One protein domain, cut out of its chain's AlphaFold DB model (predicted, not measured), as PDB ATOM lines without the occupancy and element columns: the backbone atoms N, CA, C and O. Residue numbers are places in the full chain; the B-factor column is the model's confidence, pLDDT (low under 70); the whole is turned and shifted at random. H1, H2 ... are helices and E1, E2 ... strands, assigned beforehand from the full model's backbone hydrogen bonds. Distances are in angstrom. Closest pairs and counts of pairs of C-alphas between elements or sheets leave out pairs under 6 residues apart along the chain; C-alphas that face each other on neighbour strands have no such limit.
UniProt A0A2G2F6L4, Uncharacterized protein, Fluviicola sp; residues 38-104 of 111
ATOM      1  N   THR A  38      38.087 -28.082 -24.798       48.28
ATOM      2  CA  THR A  38      38.326 -28.020 -26.246       48.28
ATOM      3  C   THR A  38      39.807 -28.201 -26.614       48.28
ATOM      4  O   THR A  38      40.129 -28.952 -27.536       48.28
ATOM      5  N   GLU A  39      40.723 -27.544 -25.895       43.16
ATOM      6  CA  GLU A  39      42.172 -27.655 -26.102       43.16
ATOM      7  C   GLU A  39      42.752 -28.976 -25.559       43.16
ATOM      8  O   GLU A  39      43.686 -29.505 -26.162       43.16
ATOM      9  N   LEU A  40      42.198 -29.538 -24.472       44.12
ATOM     10  CA  LEU A  40      42.683 -30.797 -23.876       44.12
ATOM     11  C   LEU A  40      42.320 -32.038 -24.701       44.12
ATOM     12  O   LEU A  40      43.158 -32.924 -24.856       44.12
ATOM     13  N   TYR A  41      41.114 -32.091 -25.275       50.88
ATOM     14  CA  TYR A  41      40.626 -33.292 -25.964       50.88
ATOM     15  C   TYR A  41      40.575 -33.168 -27.495       50.88
ATOM     16  O   TYR A  41      40.222 -34.127 -28.175       50.88
ATOM     17  N   LYS A  42      40.941 -32.016 -28.083       61.84
ATOM     18  CA  LYS A  42      40.765 -31.747 -29.533       61.84
ATOM     19  C   LYS A  42      39.330 -32.041 -30.002       61.84
ATOM     20  O   LYS A  42      39.102 -32.528 -31.117       61.84
ATOM     21  N   ILE A  43      38.360 -31.796 -29.125       61.53
ATOM     22  CA  ILE A  43      36.939 -31.977 -29.399       61.53
ATOM     23  C   ILE A  43      36.339 -30.596 -29.564       61.53
ATOM     24  O   ILE A  43      36.230 -29.842 -28.602       61.53
ATOM     25  N   GLU A  44      35.982 -30.271 -30.803       66.00
ATOM     26  CA  GLU A  44      35.053 -29.183 -31.072       66.00
ATOM     27  C   GLU A  44      33.646 -29.771 -30.944       66.00
ATOM     28  O   GLU A  44      33.268 -30.669 -31.704       66.00
ATOM     29  N   TYR A  45      32.926 -29.313 -29.924       66.12
ATOM     30  CA  TYR A  45      31.535 -29.656 -29.685       66.12
ATOM     31  C   TYR A  45      30.710 -28.383 -29.517       66.12
ATOM     32  O   TYR A  45      31.243 -27.327 -29.172       66.12
ATOM     33  N   GLU A  46      29.415 -28.502 -29.768       68.00
ATOM     34  CA  GLU A  46      28.436 -27.439 -29.568       68.00
ATOM     35  C   GLU A  46      27.333 -27.954 -28.646       68.00
ATOM     36  O   GLU A  46      26.881 -29.091 -28.805       68.00
ATOM     37  N   LEU A  47      26.954 -27.129 -27.670       69.44
ATOM     38  CA  LEU A  47      25.810 -27.370 -26.797       69.44
ATOM     39  C   LEU A  47      24.606 -26.676 -27.420       69.44
ATOM     40  O   LEU A  47      24.665 -25.472 -27.666       69.44
ATOM     41  N   THR A  48      23.544 -27.422 -27.697       65.50
ATOM     42  CA  THR A  48      22.350 -26.872 -28.357       65.50
ATOM     43  C   THR A  48      21.233 -26.502 -27.380       65.50
ATOM     44  O   THR A  48      20.238 -25.927 -27.814       65.50
ATOM     45  N   ASP A  49      21.402 -26.770 -26.077       64.12
ATOM     46  CA  ASP A  49      20.436 -26.407 -25.028       64.12
ATOM     47  C   ASP A  49      20.956 -25.286 -24.105       64.12
ATOM     48  O   ASP A  49      22.139 -25.250 -23.751       64.12
ATOM     49  N   GLU A  50      20.055 -24.402 -23.663       58.38
ATOM     50  CA  GLU A  50      20.293 -23.309 -22.703       58.38
ATOM     51  C   GLU A  50      20.339 -23.838 -21.258       58.38
ATOM     52  O   GLU A  50      19.689 -23.331 -20.337       58.38
ATOM     53  N   SER A  51      21.107 -24.901 -21.032       58.03
ATOM     54  CA  SER A  51      21.321 -25.415 -19.685       58.03
ATOM     55  C   SER A  51      22.014 -24.341 -18.832       58.03
ATOM     56  O   SER A  51      23.121 -23.906 -19.138       58.03
ATOM     57  N   ASN A  52      21.407 -23.975 -17.698       57.03
ATOM     58  CA  ASN A  52      21.990 -23.059 -16.703       57.03
ATOM     59  C   ASN A  52      23.232 -23.632 -15.981       57.03
ATOM     60  O   ASN A  52      23.774 -23.002 -15.069       57.03
ATOM     61  N   LEU A  53      23.674 -24.841 -16.336       61.59
ATOM     62  CA  LEU A  53      24.928 -25.411 -15.857       61.59
ATOM     63  C   LEU A  53      26.083 -24.716 -16.583       61.59
ATOM     64  O   LEU A  53      26.168 -24.765 -17.803       61.59
ATOM     65  N   GLY A  54      26.986 -24.077 -15.839       61.81
ATOM     66  CA  GLY A  54      28.172 -23.468 -16.443       61.81
ATOM     67  C   GLY A  54      29.013 -24.495 -17.214       61.81
ATOM     68  O   GLY A  54      29.104 -25.655 -16.803       61.81
ATOM     69  N   ASP A  55      29.667 -24.058 -18.295       62.38
ATOM     70  CA  ASP A  55      30.458 -24.896 -19.216       62.38
ATOM     71  C   ASP A  55      31.390 -25.890 -18.510       62.38
ATOM     72  O   ASP A  55      31.515 -27.044 -18.917       62.38
ATOM     73  N   SER A  56      32.030 -25.473 -17.414       65.25
ATOM     74  CA  SER A  56      32.927 -26.326 -16.629       65.25
ATOM     75  C   SER A  56      32.219 -27.530 -16.007       65.25
ATOM     76  O   SER A  56      32.782 -28.621 -15.970       65.25
ATOM     77  N   THR A  57      30.986 -27.340 -15.538       68.44
ATOM     78  CA  THR A  57      30.165 -28.384 -14.914       68.44
ATOM     79  C   THR A  57      29.686 -29.379 -15.962       68.44
ATOM     80  O   THR A  57      29.768 -30.590 -15.754       68.44
ATOM     81  N   ILE A  58      29.264 -28.876 -17.123       68.62
ATOM     82  CA  ILE A  58      28.856 -29.706 -18.260       68.62
ATOM     83  C   ILE A  58      30.017 -30.597 -18.699       68.62
ATOM     84  O   ILE A  58      29.878 -31.814 -18.789       68.62
ATOM     85  N   LEU A  59      31.197 -30.007 -18.867       68.44
ATOM     86  CA  LEU A  59      32.393 -30.715 -19.307       68.44
ATOM     87  C   LEU A  59      32.910 -31.749 -18.304       68.44
ATOM     88  O   LEU A  59      33.492 -32.746 -18.716       68.44
ATOM     89  N   SER A  60      32.701 -31.524 -17.004       70.12
ATOM     90  CA  SER A  60      33.013 -32.523 -15.975       70.12
ATOM     91  C   SER A  60      32.003 -33.670 -15.914       70.12
ATOM     92  O   SER A  60      32.321 -34.730 -15.378       70.12
ATOM     93  N   THR A  61      30.797 -33.458 -16.442       70.00
ATOM     94  CA  THR A  61      29.703 -34.437 -16.395       70.00
ATOM     95  C   THR A  61      29.698 -35.330 -17.634       70.00
ATOM     96  O   THR A  61      29.414 -36.522 -17.544       70.00
ATOM     97  N   ILE A  62      30.064 -34.780 -18.792       73.00
ATOM     98  CA  ILE A  62      30.117 -35.528 -20.050       73.00
ATOM     99  C   ILE A  62      31.421 -36.325 -20.163       73.00
ATOM    100  O   ILE A  62      32.519 -35.822 -19.921       73.00
ATOM    101  N   ASN A  63      31.325 -37.583 -20.594       74.31
ATOM    102  CA  ASN A  63      32.508 -38.393 -20.878       74.31
ATOM    103  C   ASN A  63      33.086 -38.023 -22.256       74.31
ATOM    104  O   ASN A  63      32.650 -38.542 -23.284       74.31
ATOM    105  N   LEU A  64      34.082 -37.134 -22.267       72.88
ATOM    106  CA  LEU A  64      34.730 -36.645 -23.490       72.88
ATOM    107  C   LEU A  64      35.494 -37.734 -24.263       72.88
ATOM    108  O   LEU A  64      35.526 -37.687 -25.490       72.88
ATOM    109  N   GLU A  65      36.062 -38.741 -23.591       73.31
ATOM    110  CA  GLU A  65      36.774 -39.844 -24.266       73.31
ATOM    111  C   GLU A  65      35.837 -40.648 -25.170       73.31
ATOM    112  O   GLU A  65      36.201 -41.049 -26.280       73.31
ATOM    113  N   ARG A  66      34.585 -40.817 -24.733       75.75
ATOM    114  CA  ARG A  66      33.548 -41.468 -25.534       75.75
ATOM    115  C   ARG A  66      33.326 -40.744 -26.861       75.75
ATOM    116  O   ARG A  66      33.075 -41.409 -27.863       75.75
ATOM    117  N   PHE A  67      33.423 -39.416 -26.886       77.44
ATOM    118  CA  PHE A  67      33.180 -38.617 -28.088       77.44
ATOM    119  C   PHE A  67      34.299 -38.713 -29.122       77.44
ATOM    120  O   PHE A  67      34.021 -38.588 -30.313       77.44
ATOM    121  N   ASP A  68      35.540 -38.964 -28.703       74.44
ATOM    122  CA  ASP A  68      36.630 -39.217 -29.650       74.44
ATOM    123  C   ASP A  68      36.495 -40.612 -30.280       74.44
ATOM    124  O   ASP A  68      36.632 -40.764 -31.492       74.44
ATOM    125  N   TYR A  69      36.100 -41.616 -29.486       78.81
ATOM    126  CA  TYR A  69      35.902 -42.991 -29.963       78.81
ATOM    127  C   TYR A  69      34.799 -43.118 -31.026       78.81
ATOM    128  O   TYR A  69      34.932 -43.848 -32.005       78.81
ATOM    129  N   VAL A  70      33.688 -42.413 -30.829       80.00
ATOM    130  CA  VAL A  70      32.513 -42.449 -31.720       80.00
ATOM    131  C   VAL A  70      32.611 -41.478 -32.897       80.00
ATOM    132  O   VAL A  70      31.706 -41.438 -33.734       80.00
ATOM    133  N   ARG A  71      33.669 -40.662 -32.969       84.62
ATOM    134  CA  ARG A  71      33.786 -39.629 -33.997       84.62
ATOM    135  C   ARG A  71      33.923 -40.251 -35.379       84.62
ATOM    136  O   ARG A  71      34.805 -41.066 -35.641       84.62
ATOM    137  N   MET A  72      33.099 -39.778 -36.307       82.88
ATOM    138  CA  MET A  72      33.164 -40.208 -37.697       82.88
ATOM    139  C   MET A  72      34.053 -39.284 -38.535       82.88
ATOM    140  O   MET A  72      34.228 -38.094 -38.254       82.88
ATOM    141  N   SER A  73      34.612 -39.829 -39.615       85.38
ATOM    142  CA  SER A  73      35.471 -39.065 -40.523       85.38
ATOM    143  C   SER A  73      34.723 -37.938 -41.234       85.38
ATOM    144  O   SER A  73      35.270 -36.848 -41.377       85.38
ATOM    145  N   SER A  74      33.478 -38.179 -41.651       85.25
ATOM    146  CA  SER A  74      32.732 -37.296 -42.558       85.25
ATOM    147  C   SER A  74      31.397 -36.783 -42.028       85.25
ATOM    148  O   SER A  74      30.803 -35.925 -42.672       85.25
ATOM    149  N   THR A  75      30.915 -37.312 -40.905       83.50
ATOM    150  CA  THR A  75      29.558 -37.046 -40.415       83.50
ATOM    151  C   THR A  75      29.613 -36.585 -38.970       83.50
ATOM    152  O   THR A  75      30.322 -37.176 -38.156       83.50
ATOM    153  N   ASP A  76      28.911 -35.499 -38.675       85.44
ATOM    154  CA  ASP A  76      28.782 -35.005 -37.309       85.44
ATOM    155  C   ASP A  76      27.876 -35.956 -36.520       85.44
ATOM    156  O   ASP A  76      26.939 -36.539 -37.072       85.44
ATOM    157  N   VAL A  77      28.172 -36.144 -35.237       83.19
ATOM    158  CA  VAL A  77      27.442 -37.081 -34.380       83.19
ATOM    159  C   VAL A  77      26.764 -36.310 -33.264       83.19
ATOM    160  O   VAL A  77      27.430 -35.604 -32.512       83.19
ATOM    161  N   THR A  78      25.453 -36.474 -33.141       83.94
ATOM    162  CA  THR A  78      24.669 -35.847 -32.076       83.94
ATOM    163  C   THR A  78      24.463 -36.826 -30.926       83.94
ATOM    164  O   THR A  78      24.022 -37.959 -31.129       83.94
ATOM    165  N   PHE A  79      24.770 -36.380 -29.712       79.94
ATOM    166  CA  PHE A  79      24.520 -37.089 -28.467       79.94
ATOM    167  C   PHE A  79      23.479 -36.339 -27.660       79.94
ATOM    168  O   PHE A  79      23.621 -35.143 -27.442       79.94
ATOM    169  N   PHE A  80      22.469 -37.058 -27.183       80.75
ATOM    170  CA  PHE A  80      21.528 -36.529 -26.209       80.75
ATOM    171  C   PHE A  80      21.749 -37.219 -24.868       80.75
ATOM    172  O   PHE A  80      21.549 -38.432 -24.744       80.75
ATOM    173  N   ASP A  81      22.189 -36.442 -23.886       75.25
ATOM    174  CA  ASP A  81      22.299 -36.855 -22.500       75.25
ATOM    175  C   ASP A  81      20.994 -36.516 -21.772       75.25
ATOM    176  O   ASP A  81      20.646 -35.351 -21.575       75.25
ATOM    177  N   LYS A  82      20.244 -37.555 -21.405       75.75
ATOM    178  CA  LYS A  82      18.932 -37.411 -20.765       75.75
ATOM    179  C   LYS A  82      19.029 -36.973 -19.309       75.75
ATOM    180  O   LYS A  82      18.064 -36.405 -18.808       75.75
ATOM    181  N   ASP A  83      20.149 -37.242 -18.644       74.69
ATOM    182  CA  ASP A  83      20.296 -37.005 -17.207       74.69
ATOM    183  C   ASP A  83      20.476 -35.513 -16.918       74.69
ATOM    184  O   ASP A  83      20.000 -35.000 -15.905       74.69
ATOM    185  N   ILE A  84      21.108 -34.805 -17.853       73.19
ATOM    186  CA  ILE A  84      21.320 -33.355 -17.799       73.19
ATOM    187  C   ILE A  84      20.537 -32.589 -18.871       73.19
ATOM    188  O   ILE A  84      20.744 -31.390 -19.022       73.19
ATOM    189  N   ASN A  85      19.640 -33.274 -19.591       74.12
ATOM    190  CA  ASN A  85      18.867 -32.733 -20.711       74.12
ATOM    191  C   ASN A  85      19.746 -31.956 -21.703       74.12
ATOM    192  O   ASN A  85      19.442 -30.828 -22.056       74.12
ATOM    193  N   LEU A  86      20.868 -32.535 -22.120       76.25
ATOM    194  CA  LEU A  86      21.853 -31.832 -22.931       76.25
ATOM    195  C   LEU A  86      22.020 -32.508 -24.281       76.25
ATOM    196  O   LEU A  86      22.346 -33.692 -24.361       76.25
ATOM    197  N   GLU A  87      21.854 -31.738 -25.347       79.38
ATOM    198  CA  GLU A  87      22.218 -32.165 -26.689       79.38
ATOM    199  C   GLU A  87      23.595 -31.594 -27.071       79.38
ATOM    200  O   GLU A  87      23.908 -30.421 -26.854       79.38
ATOM    201  N   ILE A  88      24.450 -32.480 -27.580       77.56
ATOM    202  CA  ILE A  88      25.862 -32.241 -27.867       77.56
ATOM    203  C   ILE A  88      26.130 -32.675 -29.300       77.56
ATOM    204  O   ILE A  88      25.930 -33.841 -29.648       77.56
ATOM    205  N   ILE A  89      26.658 -31.774 -30.119       80.06
ATOM    206  CA  ILE A  89      27.100 -32.108 -31.475       80.06
ATOM    207  C   ILE A  89      28.612 -32.292 -31.467       80.06
ATOM    208  O   ILE A  89      29.351 -31.365 -31.160       80.06
ATOM    209  N   VAL A  90      29.084 -33.479 -31.843       81.44
ATOM    210  CA  VAL A  90      30.502 -33.790 -32.044       81.44
ATOM    211  C   VAL A  90      30.822 -33.654 -33.527       81.44
ATOM    212  O   VAL A  90      30.346 -34.439 -34.350       81.44
ATOM    213  N   TYR A  91      31.646 -32.669 -33.884       82.25
ATOM    214  CA  TYR A  91      32.009 -32.454 -35.283       82.25
ATOM    215  C   TYR A  91      32.913 -33.566 -35.832       82.25
ATOM    216  O   TYR A  91      33.814 -34.077 -35.159       82.25
ATOM    217  N   SER A  92      32.691 -33.911 -37.099       84.69
ATOM    218  CA  SER A  92      33.502 -34.878 -37.840       84.69
ATOM    219  C   SER A  92      34.956 -34.436 -38.005       84.69
ATOM    220  O   SER A  92      35.279 -33.243 -38.037       84.69
ATOM    221  N   PHE A  93      35.855 -35.405 -38.212       84.12
ATOM    222  CA  PHE A  93      37.269 -35.103 -38.465       84.12
ATOM    223  C   PHE A  93      37.466 -34.172 -39.675       84.12
ATOM    224  O   PHE A  93      38.300 -33.265 -39.625       84.12
ATOM    225  N   ASN A  94      36.686 -34.350 -40.744       84.19
ATOM    226  CA  ASN A  94      36.751 -33.503 -41.936       84.19
ATOM    227  C   ASN A  94      36.314 -32.060 -41.656       84.19
ATOM    228  O   ASN A  94      36.935 -31.120 -42.165       84.19
ATOM    229  N   LYS A  95      35.279 -31.869 -40.831       81.00
ATOM    230  CA  LYS A  95      34.792 -30.541 -40.444       81.00
ATOM    231  C   LYS A  95      35.823 -29.808 -39.587       81.00
ATOM    232  O   LYS A  95      36.214 -28.701 -39.952       81.00
ATOM    233  N   ILE A  96      36.369 -30.462 -38.558       77.44
ATOM    234  CA  ILE A  96      37.439 -29.902 -37.709       77.44
ATOM    235  C   ILE A  96      38.665 -29.532 -38.553       77.44
ATOM    236  O   ILE A  96      39.222 -28.441 -38.433       77.44
ATOM    237  N   ARG A  97      39.081 -30.423 -39.460       77.19
ATOM    238  CA  ARG A  97      40.198 -30.172 -40.379       77.19
ATOM    239  C   ARG A  97      39.934 -28.936 -41.252       77.19
ATOM    240  O   ARG A  97      40.819 -28.097 -41.396       77.19
ATOM    241  N   SER A  98      38.719 -28.789 -41.775       72.62
ATOM    242  CA  SER A  98      38.316 -27.633 -42.590       72.62
ATOM    243  C   SER A  98      38.297 -26.326 -41.790       72.62
ATOM    244  O   SER A  98      38.738 -25.291 -42.287       72.62
ATOM    245  N   ILE A  99      37.841 -26.365 -40.536       68.44
ATOM    246  CA  ILE A  99      37.861 -25.216 -39.618       68.44
ATOM    247  C   ILE A  99      39.307 -24.814 -39.302       68.44
ATOM    248  O   ILE A  99      39.652 -23.634 -39.363       68.44
ATOM    249  N   LYS A 100      40.179 -25.793 -39.038       64.44
ATOM    250  CA  LYS A 100      41.601 -25.562 -38.761       64.44
ATOM    251  C   LYS A 100      42.328 -24.922 -39.945       64.44
ATOM    252  O   LYS A 100      43.118 -24.007 -39.730       64.44
ATOM    253  N   TYR A 101      42.042 -25.349 -41.176       59.03
ATOM    254  CA  TYR A 101      42.634 -24.738 -42.371       59.03
ATOM    255  C   TYR A 101      42.113 -23.326 -42.654       59.03
ATOM    256  O   TYR A 101      42.866 -22.509 -43.165       59.03
ATOM    257  N   ARG A 102      40.871 -22.995 -42.273       55.84
ATOM    258  CA  ARG A 102      40.353 -21.615 -42.375       55.84
ATOM    259  C   ARG A 102      40.965 -20.658 -41.349       55.84
ATOM    260  O   ARG A 102      41.012 -19.461 -41.600       55.84
ATOM    261  N   LYS A 103      41.395 -21.169 -40.191       50.91
ATOM    262  CA  LYS A 103      42.004 -20.371 -39.111       50.91
ATOM    263  C   LYS A 103      43.521 -20.210 -39.242       50.91
ATOM    264  O   LYS A 103      44.097 -19.420 -38.499       50.91
ATOM    265  N   GLN A 104      44.181 -20.935 -40.149       46.00
ATOM    266  CA  GLN A 104      45.567 -20.627 -40.491       46.00
ATOM    267  C   GLN A 104      45.562 -19.387 -41.391       46.00
ATOM    268  O   GLN A 104      44.982 -19.457 -42.475       46.00
TER     269      GLN A 104
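Overview. This is residues 38 to 104 of the 111 residues of an uncharacterized protein of Fluviicola sp (UniProt A0A2G2F6L4). A small wall of three strands, E1, E3 and E2, has the short helices H1, H2 and H3 set loosely off to one side of it, while the other face is bare. H4 reaches away from one end of this wall, and no two helices touch. The printed part has 67 residues, in the order H1 E1 H2 H3 E2 E3 H4; the sheet order is E1 - E3 - E2, antiparallel throughout, and the class is mixed, helices and strands. It is compact, with a radius of gyration of the C-alphas of 12.3 A, but elongated, spanning 34 by 21 by 19 A.

Arrangement. Inner strand E3, residues 86 to 90, forms a hairpin with edge strand E2, residues 77 to 81; N 79 and O 88 are 2.8 A apart, within hydrogen-bond range. Edge strand E1, residues 45 to 47, is antiparallel to E3 at 157 degrees, with N 89 and O 46 at 3.0 A. H3, residues 64 to 69, only grazes the sheet with residues 64 to 68; its closest C-alphas to E3 are Phe 67 and Val 90, 6.8 A. H1, residues 38 to 41, is close to H3 but not clearly touching, C-alphas 41 and 64 being 7.2 A apart. H2, residues 55 to 61, is only just not on the sheet, with 4 pairs of C-alphas within 10 A, and meets H3 only through their link. E1, H2 H3 and E2 make a split strand-helix-strand unit, two strands running the same way with E3 between them, and its crossover is left-handed. H4, residues 93 to 103, is not on the sheet and is apart from E1 and E2. Every O i to N i+4 pair is within hydrogen-bond range in H2, H3 and H4; H1 is too short for one.

Along the chain. H1 begins at C-alpha 38 (38.326, -28.020, -26.246). E2 is 12.9 A long, E3 12.7 A and H2 10.0 A. H4, 15.5 A, ends at C-alpha 103 (42.004, -20.371, -39.111).

Size, cuts and confidence. The C-alphas of Asp 83 and Gln 104, the two farthest apart, are 38.1 A apart. The printed part has no cut and no long link. The mean pLDDT of the printed part is 70.9, with residues 38 to 59 and 99 to 104 under 70.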